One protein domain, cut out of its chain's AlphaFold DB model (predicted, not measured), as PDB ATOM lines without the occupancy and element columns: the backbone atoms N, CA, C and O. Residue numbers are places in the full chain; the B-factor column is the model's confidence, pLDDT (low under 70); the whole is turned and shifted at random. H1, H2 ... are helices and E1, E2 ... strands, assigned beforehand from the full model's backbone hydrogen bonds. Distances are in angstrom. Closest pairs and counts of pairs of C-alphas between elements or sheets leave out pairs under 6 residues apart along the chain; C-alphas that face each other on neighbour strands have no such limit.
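AT A GLANCE: This is residues 281 to 344 of the 344 residues of the protein "ImmA/IrrE family metallo-endopeptidase" of Yimella sp. cx-51 (UniProt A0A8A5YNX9). Little regular structure: the model is an elongated run of loops, with two short helices, H1 and H2, near its middle. Strand E1 and loop 291 to 312 make one end, and loop 318 to 330 reaches to the other. The printed part has 64 residues, 13 of them in named elements, in the order E1, H1, H2; the class is mixed. It is compact, with a radius of gyration of the C-alphas of 12.1 A, and spans 36 by 21 by 16 A.

IN THESE COORDINATES: H1, residues 313 to 317, begins at C-alpha 313 (-30.841, 10.069, 1.622) and is 8.3 A long. H2, residues 331 to 335, is 5.8 A long and ends at C-alpha 335 (-19.754, 17.069, 3.179). E1, residues 288 to 290, is 7.2 A long.

HOW THE PARTS SIT: H1 and H2 are close but not clearly touching; their closest C-alphas, Ser 315 and Val 331, are 7.3 A apart. E1 is apart from both and pairs with no named strand. In H2 every O i to N i+4 pair is within hydrogen-bond range; in H1 0 of 1 is, and 1 of 2 O i to N i+3 pairs.

THE WHOLE: The C-alphas farthest apart, Asp 292 and Cys 325, are 37.0 A apart. The printed part has no cut, and both links are long. pLDDT is under 70 at residues 315 to 319, 331, 335 and 344.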
ATOM      1  N   GLU A 281     -36.310  18.901   2.871       84.62
ATOM      2  CA  GLU A 281     -35.535  18.733   4.100       84.62
ATOM      3  C   GLU A 281     -34.367  17.780   3.844       84.62
ATOM      4  O   GLU A 281     -34.542  16.654   3.370       84.62
ATOM      5  N   CYS A 282     -33.149  18.204   4.161       82.38
ATOM      6  CA  CYS A 282     -31.996  17.329   4.043       82.38
ATOM      7  C   CYS A 282     -31.968  16.292   5.178       82.38
ATOM      8  O   CYS A 282     -31.622  16.628   6.304       82.38
ATOM      9  N   ALA A 283     -32.167  15.006   4.872       77.12
ATOM     10  CA  ALA A 283     -32.080  13.917   5.862       77.12
ATOM     11  C   ALA A 283     -30.716  13.790   6.587       77.12
ATOM     12  O   ALA A 283     -30.604  13.096   7.597       77.12
ATOM     13  N   ALA A 284     -29.665  14.420   6.057       75.75
ATOM     14  CA  ALA A 284     -28.314  14.389   6.612       75.75
ATOM     15  C   ALA A 284     -28.016  15.536   7.595       75.75
ATOM     16  O   ALA A 284     -27.260  15.336   8.544       75.75
ATOM     17  N   CYS A 285     -28.560  16.736   7.364       80.56
ATOM     18  CA  CYS A 285     -28.270  17.914   8.191       80.56
ATOM     19  C   CYS A 285     -29.509  18.674   8.688       80.56
ATOM     20  O   CYS A 285     -29.350  19.650   9.411       80.56
ATOM     21  N   GLY A 286     -30.718  18.256   8.307       81.25
ATOM     22  CA  GLY A 286     -31.995  18.876   8.681       81.25
ATOM     23  C   GLY A 286     -32.300  20.209   7.991       81.25
ATOM     24  O   GLY A 286     -33.333  20.811   8.259       81.25
ATOM     25  N   GLU A 287     -31.417  20.699   7.115       85.06
ATOM     26  CA  GLU A 287     -31.605  22.001   6.470       85.06
ATOM     27  C   GLU A 287     -32.663  21.930   5.367       85.06
ATOM     28  O   GLU A 287     -32.650  21.005   4.545       85.06
ATOM     29  N   TYR A 288     -33.527  22.945   5.308       86.38
ATOM     30  CA  TYR A 288     -34.530  23.085   4.259       86.38
ATOM     31  C   TYR A 288     -33.991  23.898   3.081       86.38
ATOM     32  O   TYR A 288     -33.635  25.068   3.226       86.38
ATOM     33  N   PHE A 289     -34.022  23.348   1.873       85.81
ATOM     34  CA  PHE A 289     -33.495  24.017   0.680       85.81
ATOM     35  C   PHE A 289     -34.453  23.918  -0.508       85.81
ATOM     36  O   PHE A 289     -35.275  23.011  -0.587       85.81
ATOM     37  N   ALA A 290     -34.374  24.878  -1.430       84.25
ATOM     38  CA  ALA A 290     -35.131  24.827  -2.678       84.25
ATOM     39  C   ALA A 290     -34.366  23.989  -3.714       84.25
ATOM     40  O   ALA A 290     -33.136  24.048  -3.782       84.25
ATOM     41  N   ALA A 291     -35.073  23.192  -4.515       79.88
ATOM     42  CA  ALA A 291     -34.444  22.253  -5.447       79.88
ATOM     43  C   ALA A 291     -33.533  22.934  -6.490       79.88
ATOM     44  O   ALA A 291     -32.522  22.364  -6.892       79.88
ATOM     45  N   ASP A 292     -33.841  24.168  -6.889       80.19
ATOM     46  CA  ASP A 292     -33.042  24.973  -7.822       80.19
ATOM     47  C   ASP A 292     -31.689  25.433  -7.245       80.19
ATOM     48  O   ASP A 292     -30.740  25.654  -7.997       80.19
ATOM     49  N   THR A 293     -31.570  25.519  -5.917       83.75
ATOM     50  CA  THR A 293     -30.301  25.794  -5.222       83.75
ATOM     51  C   THR A 293     -29.395  24.566  -5.122       83.75
ATOM     52  O   THR A 293     -28.222  24.677  -4.758       83.75
ATOM     53  N   SER A 294     -29.908  23.378  -5.455       83.56
ATOM     54  CA  SER A 294     -29.145  22.137  -5.416       83.56
ATOM     55  C   SER A 294     -28.130  22.047  -6.558       83.56
ATOM     56  O   SER A 294     -28.380  22.435  -7.696       83.56
ATOM     57  N   SER A 295     -26.994  21.402  -6.285       83.38
ATOM     58  CA  SER A 295     -26.016  21.023  -7.320       83.38
ATOM     59  C   SER A 295     -26.479  19.876  -8.238       83.38
ATOM     60  O   SER A 295     -25.727  19.447  -9.117       83.38
ATOM     61  N   GLY A 296     -27.696  19.361  -8.037       83.06
ATOM     62  CA  GLY A 296     -28.329  18.329  -8.852       83.06
ATOM     63  C   GLY A 296     -28.756  17.100  -8.050       83.06
ATOM     64  O   GLY A 296     -28.531  16.997  -6.844       83.06
ATOM     65  N   GLN A 297     -29.364  16.141  -8.747       83.44
ATOM     66  CA  GLN A 297     -29.849  14.895  -8.157       83.44
ATOM     67  C   GLN A 297     -28.720  13.866  -7.955       83.44
ATOM     68  O   GLN A 297     -27.758  13.784  -8.725       83.44
ATOM     69  N   CYS A 298     -28.828  13.057  -6.905       79.31
ATOM     70  CA  CYS A 298     -27.950  11.927  -6.645       79.31
ATOM     71  C   CYS A 298     -28.157  10.836  -7.705       79.31
ATOM     72  O   CYS A 298     -29.281  10.432  -7.981       79.31
ATOM     73  N   ALA A 299     -27.070  10.309  -8.271       76.81
ATOM     74  CA  ALA A 299     -27.149   9.232  -9.259       76.81
ATOM     75  C   ALA A 299     -27.622   7.892  -8.662       76.81
ATOM     76  O   ALA A 299     -28.056   7.024  -9.413       76.81
ATOM     77  N   THR A 300     -27.524   7.733  -7.336       77.12
ATOM     78  CA  THR A 300     -27.886   6.503  -6.623       77.12
ATOM     79  C   THR A 300     -29.340   6.517  -6.148       77.12
ATOM     80  O   THR A 300     -30.088   5.633  -6.546       77.12
ATOM     81  N   CYS A 301     -29.757   7.494  -5.325       74.19
ATOM     82  CA  CYS A 301     -31.147   7.564  -4.834       74.19
ATOM     83  C   CYS A 301     -32.082   8.439  -5.674       74.19
ATOM     84  O   CYS A 301     -33.290   8.279  -5.572       74.19
ATOM     85  N   GLY A 302     -31.564   9.354  -6.497       74.00
ATOM     86  CA  GLY A 302     -32.387  10.305  -7.252       74.00
ATOM     87  C   GLY A 302     -32.739  11.600  -6.509       74.00
ATOM     88  O   GLY A 302     -33.177  12.545  -7.161       74.00
ATOM     89  N   ASP A 303     -32.488  11.704  -5.201       79.00
ATOM     90  CA  ASP A 303     -32.818  12.921  -4.442       79.00
ATOM     91  C   ASP A 303     -31.902  14.096  -4.758       79.00
ATOM     92  O   ASP A 303     -30.736  13.931  -5.129       79.00
ATOM     93  N   TRP A 304     -32.409  15.301  -4.519       83.12
ATOM     94  CA  TRP A 304     -31.626  16.525  -4.582       83.12
ATOM     95  C   TRP A 304     -30.504  16.535  -3.542       83.12
ATOM     96  O   TRP A 304     -30.712  16.250  -2.363       83.12
ATOM     97  N   LYS A 305     -29.293  16.897  -3.974       86.12
ATOM     98  CA  LYS A 305     -28.157  17.083  -3.064       86.12
ATOM     99  C   LYS A 305     -28.315  18.394  -2.307       86.12
ATOM    100  O   LYS A 305     -28.439  19.447  -2.937       86.12
ATOM    101  N   CYS A 306     -28.241  18.340  -0.984       86.69
ATOM    102  CA  CYS A 306     -28.299  19.530  -0.144       86.69
ATOM    103  C   CYS A 306     -27.169  20.513  -0.514       86.69
ATOM    104  O   CYS A 306     -26.019  20.085  -0.625       86.69
ATOM    105  N   PRO A 307     -27.444  21.813  -0.709       86.56
ATOM    106  CA  PRO A 307     -26.403  22.793  -1.019       86.56
ATOM    107  C   PRO A 307     -25.395  22.969   0.128       86.56
ATOM    108  O   PRO A 307     -24.211  23.169  -0.143       86.56
ATOM    109  N   GLU A 308     -25.834  22.808   1.380       85.38
ATOM    110  CA  GLU A 308     -25.001  23.012   2.572       85.38
ATOM    111  C   GLU A 308     -24.041  21.846   2.832       85.38
ATOM    112  O   GLU A 308     -22.828  22.031   2.924       85.38
ATOM    113  N   CYS A 309     -24.561  20.618   2.931       79.12
ATOM    114  CA  CYS A 309     -23.746  19.448   3.277       79.12
ATOM    115  C   CYS A 309     -23.433  18.530   2.089       79.12
ATOM    116  O   CYS A 309     -22.730  17.536   2.252       79.12
ATOM    117  N   ARG A 310     -23.981  18.803   0.895       82.44
ATOM    118  CA  ARG A 310     -23.908  17.928  -0.298       82.44
ATOM    119  C   ARG A 310     -24.479  16.520  -0.103       82.44
ATOM    120  O   ARG A 310     -24.363  15.691  -1.008       82.44
ATOM    121  N   GLY A 311     -25.114  16.268   1.040       79.69
ATOM    122  CA  GLY A 311     -25.754  15.010   1.384       79.69
ATOM    123  C   GLY A 311     -27.090  14.804   0.670       79.69
ATOM    124  O   GLY A 311     -27.720  15.742   0.182       79.69
ATOM    125  N   CYS A 312     -27.510  13.547   0.629       78.25
ATOM    126  CA  CYS A 312     -28.809  13.048   0.171       78.25
ATOM    127  C   CYS A 312     -29.235  11.875   1.077       78.25
ATOM    128  O   CYS A 312     -28.481  11.522   1.988       78.25
ATOM    129  N   GLU A 313     -30.367  11.214   0.816       71.50
ATOM    130  CA  GLU A 313     -30.841  10.069   1.622       71.50
ATOM    131  C   GLU A 313     -29.769   8.970   1.797       71.50
ATOM    132  O   GLU A 313     -29.514   8.498   2.905       71.50
ATOM    133  N   CYS A 314     -29.018   8.636   0.739       71.62
ATOM    134  CA  CYS A 314     -27.925   7.656   0.823       71.62
ATOM    135  C   CYS A 314     -26.751   8.075   1.724       71.62
ATOM    136  O   CYS A 314     -25.933   7.226   2.086       71.62
ATOM    137  N   SER A 315     -26.610   9.361   2.055       67.12
ATOM    138  CA  SER A 315     -25.439   9.872   2.786       67.12
ATOM    139  C   SER A 315     -25.415   9.440   4.256       67.12
ATOM    140  O   SER A 315     -24.346   9.417   4.855       67.12
ATOM    141  N   ASN A 316     -26.546   8.983   4.803       60.59
ATOM    142  CA  ASN A 316     -26.618   8.412   6.153       60.59
ATOM    143  C   ASN A 316     -26.117   6.954   6.246       60.59
ATOM    144  O   ASN A 316     -26.075   6.392   7.336       60.59
ATOM    145  N   SER A 317     -25.721   6.315   5.137       56.53
ATOM    146  CA  SER A 317     -25.463   4.863   5.118       56.53
ATOM    147  C   SER A 317     -24.057   4.420   5.560       56.53
ATOM    148  O   SER A 317     -23.854   3.231   5.810       56.53
ATOM    149  N   LYS A 318     -23.075   5.326   5.705       59.16
ATOM    150  CA  LYS A 318     -21.742   5.000   6.258       59.16
ATOM    151  C   LYS A 318     -21.202   6.137   7.122       59.16
ATOM    152  O   LYS A 318     -20.806   7.175   6.599       59.16
ATOM    153  N   ALA A 319     -21.132   5.914   8.433       66.19
ATOM    154  CA  ALA A 319     -20.502   6.851   9.359       66.19
ATOM    155  C   ALA A 319     -18.998   6.971   9.051       66.19
ATOM    156  O   ALA A 319     -18.260   5.986   9.123       66.19
ATOM    157  N   VAL A 320     -18.541   8.174   8.702       73.88
ATOM    158  CA  VAL A 320     -17.110   8.487   8.608       73.88
ATOM    159  C   VAL A 320     -16.629   8.826  10.011       73.88
ATOM    160  O   VAL A 320     -17.251   9.627  10.698       73.88
ATOM    161  N   VAL A 321     -15.545   8.205  10.460       81.56
ATOM    162  CA  VAL A 321     -15.045   8.363  11.829       81.56
ATOM    163  C   VAL A 321     -13.892   9.365  11.849       81.56
ATOM    164  O   VAL A 321     -12.982   9.286  11.024       81.56
ATOM    165  N   CYS A 322     -13.923  10.296  12.802       81.56
ATOM    166  CA  CYS A 322     -12.853  11.252  13.055       81.56
ATOM    167  C   CYS A 322     -11.549  10.515  13.381       81.56
ATOM    168  O   CYS A 322     -11.486   9.711  14.312       81.56
ATOM    169  N   THR A 323     -10.479  10.832  12.656       83.44
ATOM    170  CA  THR A 323      -9.173  10.163  12.811       83.44
ATOM    171  C   THR A 323      -8.441  10.492  14.121       83.44
ATOM    172  O   THR A 323      -7.435   9.855  14.427       83.44
ATOM    173  N   ARG A 324      -8.935  11.464  14.904       81.88
ATOM    174  CA  ARG A 324      -8.290  11.947  16.139       81.88
ATOM    175  C   ARG A 324      -9.015  11.536  17.419       81.88
ATOM    176  O   ARG A 324      -8.360  11.110  18.364       81.88
ATOM    177  N   CYS A 325     -10.340  11.652  17.467       86.56
ATOM    178  CA  CYS A 325     -11.133  11.278  18.646       86.56
ATOM    179  C   CYS A 325     -11.929   9.976  18.468       86.56
ATOM    180  O   CYS A 325     -12.535   9.509  19.427       86.56
ATOM    181  N   PHE A 326     -11.926   9.387  17.266       80.94
ATOM    182  CA  PHE A 326     -12.638   8.149  16.929       80.94
ATOM    183  C   PHE A 326     -14.169   8.204  17.086       80.94
ATOM    184  O   PHE A 326     -14.828   7.167  17.118       80.94
ATOM    185  N   VAL A 327     -14.749   9.407  17.133       80.81
ATOM    186  CA  VAL A 327     -16.201   9.643  17.097       80.81
ATOM    187  C   VAL A 327     -16.653   9.851  15.647       80.81
ATOM    188  O   VAL A 327     -15.880  10.320  14.812       80.81
ATOM    189  N   ALA A 328     -17.886   9.461  15.317       79.44
ATOM    190  CA  ALA A 328     -18.451   9.687  13.988       79.44
ATOM    191  C   ALA A 328     -18.527  11.193  13.673       79.44
ATOM    192  O   ALA A 328     -19.071  11.966  14.460       79.44
ATOM    193  N   LEU A 329     -17.991  11.590  12.518       72.69
ATOM    194  CA  LEU A 329     -18.152  12.926  11.954       72.69
ATOM    195  C   LEU A 329     -19.614  13.137  11.564       72.69
ATOM    196  O   LEU A 329     -20.274  12.226  11.054       72.69
ATOM    197  N   SER A 330     -20.104  14.355  11.771       72.69
ATOM    198  CA  SER A 330     -21.400  14.767  11.242       72.69
ATOM    199  C   SER A 330     -21.371  14.762   9.713       72.69
ATOM    200  O   SER A 330     -20.331  14.966   9.082       72.69
ATOM    201  N   VAL A 331     -22.532  14.581   9.086       69.06
ATOM    202  CA  VAL A 331     -22.614  14.572   7.619       69.06
ATOM    203  C   VAL A 331     -22.223  15.932   7.021       69.06
ATOM    204  O   VAL A 331     -21.714  15.987   5.907       69.06
ATOM    205  N   VAL A 332     -22.374  17.026   7.778       71.44
ATOM    206  CA  VAL A 332     -21.900  18.368   7.395       71.44
ATOM    207  C   VAL A 332     -20.374  18.412   7.309       71.44
ATOM    208  O   VAL A 332     -19.827  18.883   6.312       71.44
ATOM    209  N   GLU A 333     -19.674  17.884   8.315       77.25
ATOM    210  CA  GLU A 333     -18.207  17.821   8.328       77.25
ATOM    211  C   GLU A 333     -17.682  16.937   7.190       77.25
ATOM    212  O   GLU A 333     -16.769  17.327   6.458       77.25
ATOM    213  N   VAL A 334     -18.319  15.784   6.970       74.12
ATOM    214  CA  VAL A 334     -18.001  14.897   5.841       74.12
ATOM    215  C   VAL A 334     -18.254  15.590   4.500       74.12
ATOM    216  O   VAL A 334     -17.425  15.506   3.594       74.12
ATOM    217  N   GLY A 335     -19.367  16.315   4.373       65.38
ATOM    218  CA  GLY A 335     -19.754  17.069   3.179       65.38
ATOM    219  C   GLY A 335     -18.778  18.181   2.795       65.38
ATOM    220  O   GLY A 335     -18.549  18.433   1.609       65.38
ATOM    221  N   LYS A 336     -18.143  18.795   3.800       74.38
ATOM    222  CA  LYS A 336     -17.034  19.751   3.645       74.38
ATOM    223  C   LYS A 336     -15.692  19.079   3.306       74.38
ATOM    224  O   LYS A 336     -14.718  19.776   3.035       74.38
ATOM    225  N   GLY A 337     -15.623  17.746   3.299       74.94
ATOM    226  CA  GLY A 337     -14.402  16.976   3.046       74.94
ATOM    227  C   GLY A 337     -13.482  16.846   4.261       74.94
ATOM    228  O   GLY A 337     -12.288  16.589   4.095       74.94
ATOM    229  N   LEU A 338     -14.002  17.039   5.476       77.81
ATOM    230  CA  LEU A 338     -13.214  16.942   6.701       77.81
ATOM    231  C   LEU A 338     -12.970  15.481   7.100       77.81
ATOM    232  O   LEU A 338     -13.796  14.596   6.884       77.81
ATOM    233  N   THR A 339     -11.813  15.239   7.719       81.31
ATOM    234  CA  THR A 339     -11.396  13.933   8.275       81.31
ATOM    235  C   THR A 339     -11.214  13.972   9.803       81.31
ATOM    236  O   THR A 339     -10.819  12.981  10.429       81.31
ATOM    237  N   VAL A 340     -11.510  15.130  10.401       83.81
ATOM    238  CA  VAL A 340     -11.391  15.488  11.821       83.81
ATOM    239  C   VAL A 340     -12.482  16.519  12.143       83.81
ATOM    240  O   VAL A 340     -12.838  17.280  11.243       83.81
ATOM    241  N   HIS A 341     -13.012  16.550  13.375       80.69
ATOM    242  CA  HIS A 341     -14.009  17.567  13.751       80.69
ATOM    243  C   HIS A 341     -13.425  18.980  13.653       80.69
ATOM    244  O   HIS A 341     -12.228  19.155  13.898       80.69
ATOM    245  N   GLU A 342     -14.260  19.979  13.348       79.38
ATOM    246  CA  GLU A 342     -13.822  21.390  13.338       79.38
ATOM    247  C   GLU A 342     -13.281  21.819  14.718       79.38
ATOM    248  O   GLU A 342     -12.281  22.532  14.788       79.38
ATOM    249  N   ASP A 343     -13.856  21.278  15.797       77.56
ATOM    250  CA  ASP A 343     -13.502  21.593  17.189       77.56
ATOM    251  C   ASP A 343     -12.616  20.527  17.869       77.56
ATOM    252  O   ASP A 343     -12.587  20.420  19.099       77.56
ATOM    253  N   CYS A 344     -11.929  19.681  17.089       67.94
ATOM    254  CA  CYS A 344     -11.141  18.564  17.628       67.94
ATOM    255  C   CYS A 344      -9.828  18.983  18.305       67.94
ATOM    256  O   CYS A 344      -9.044  19.780  17.736       67.94
TER     257      CYS A 344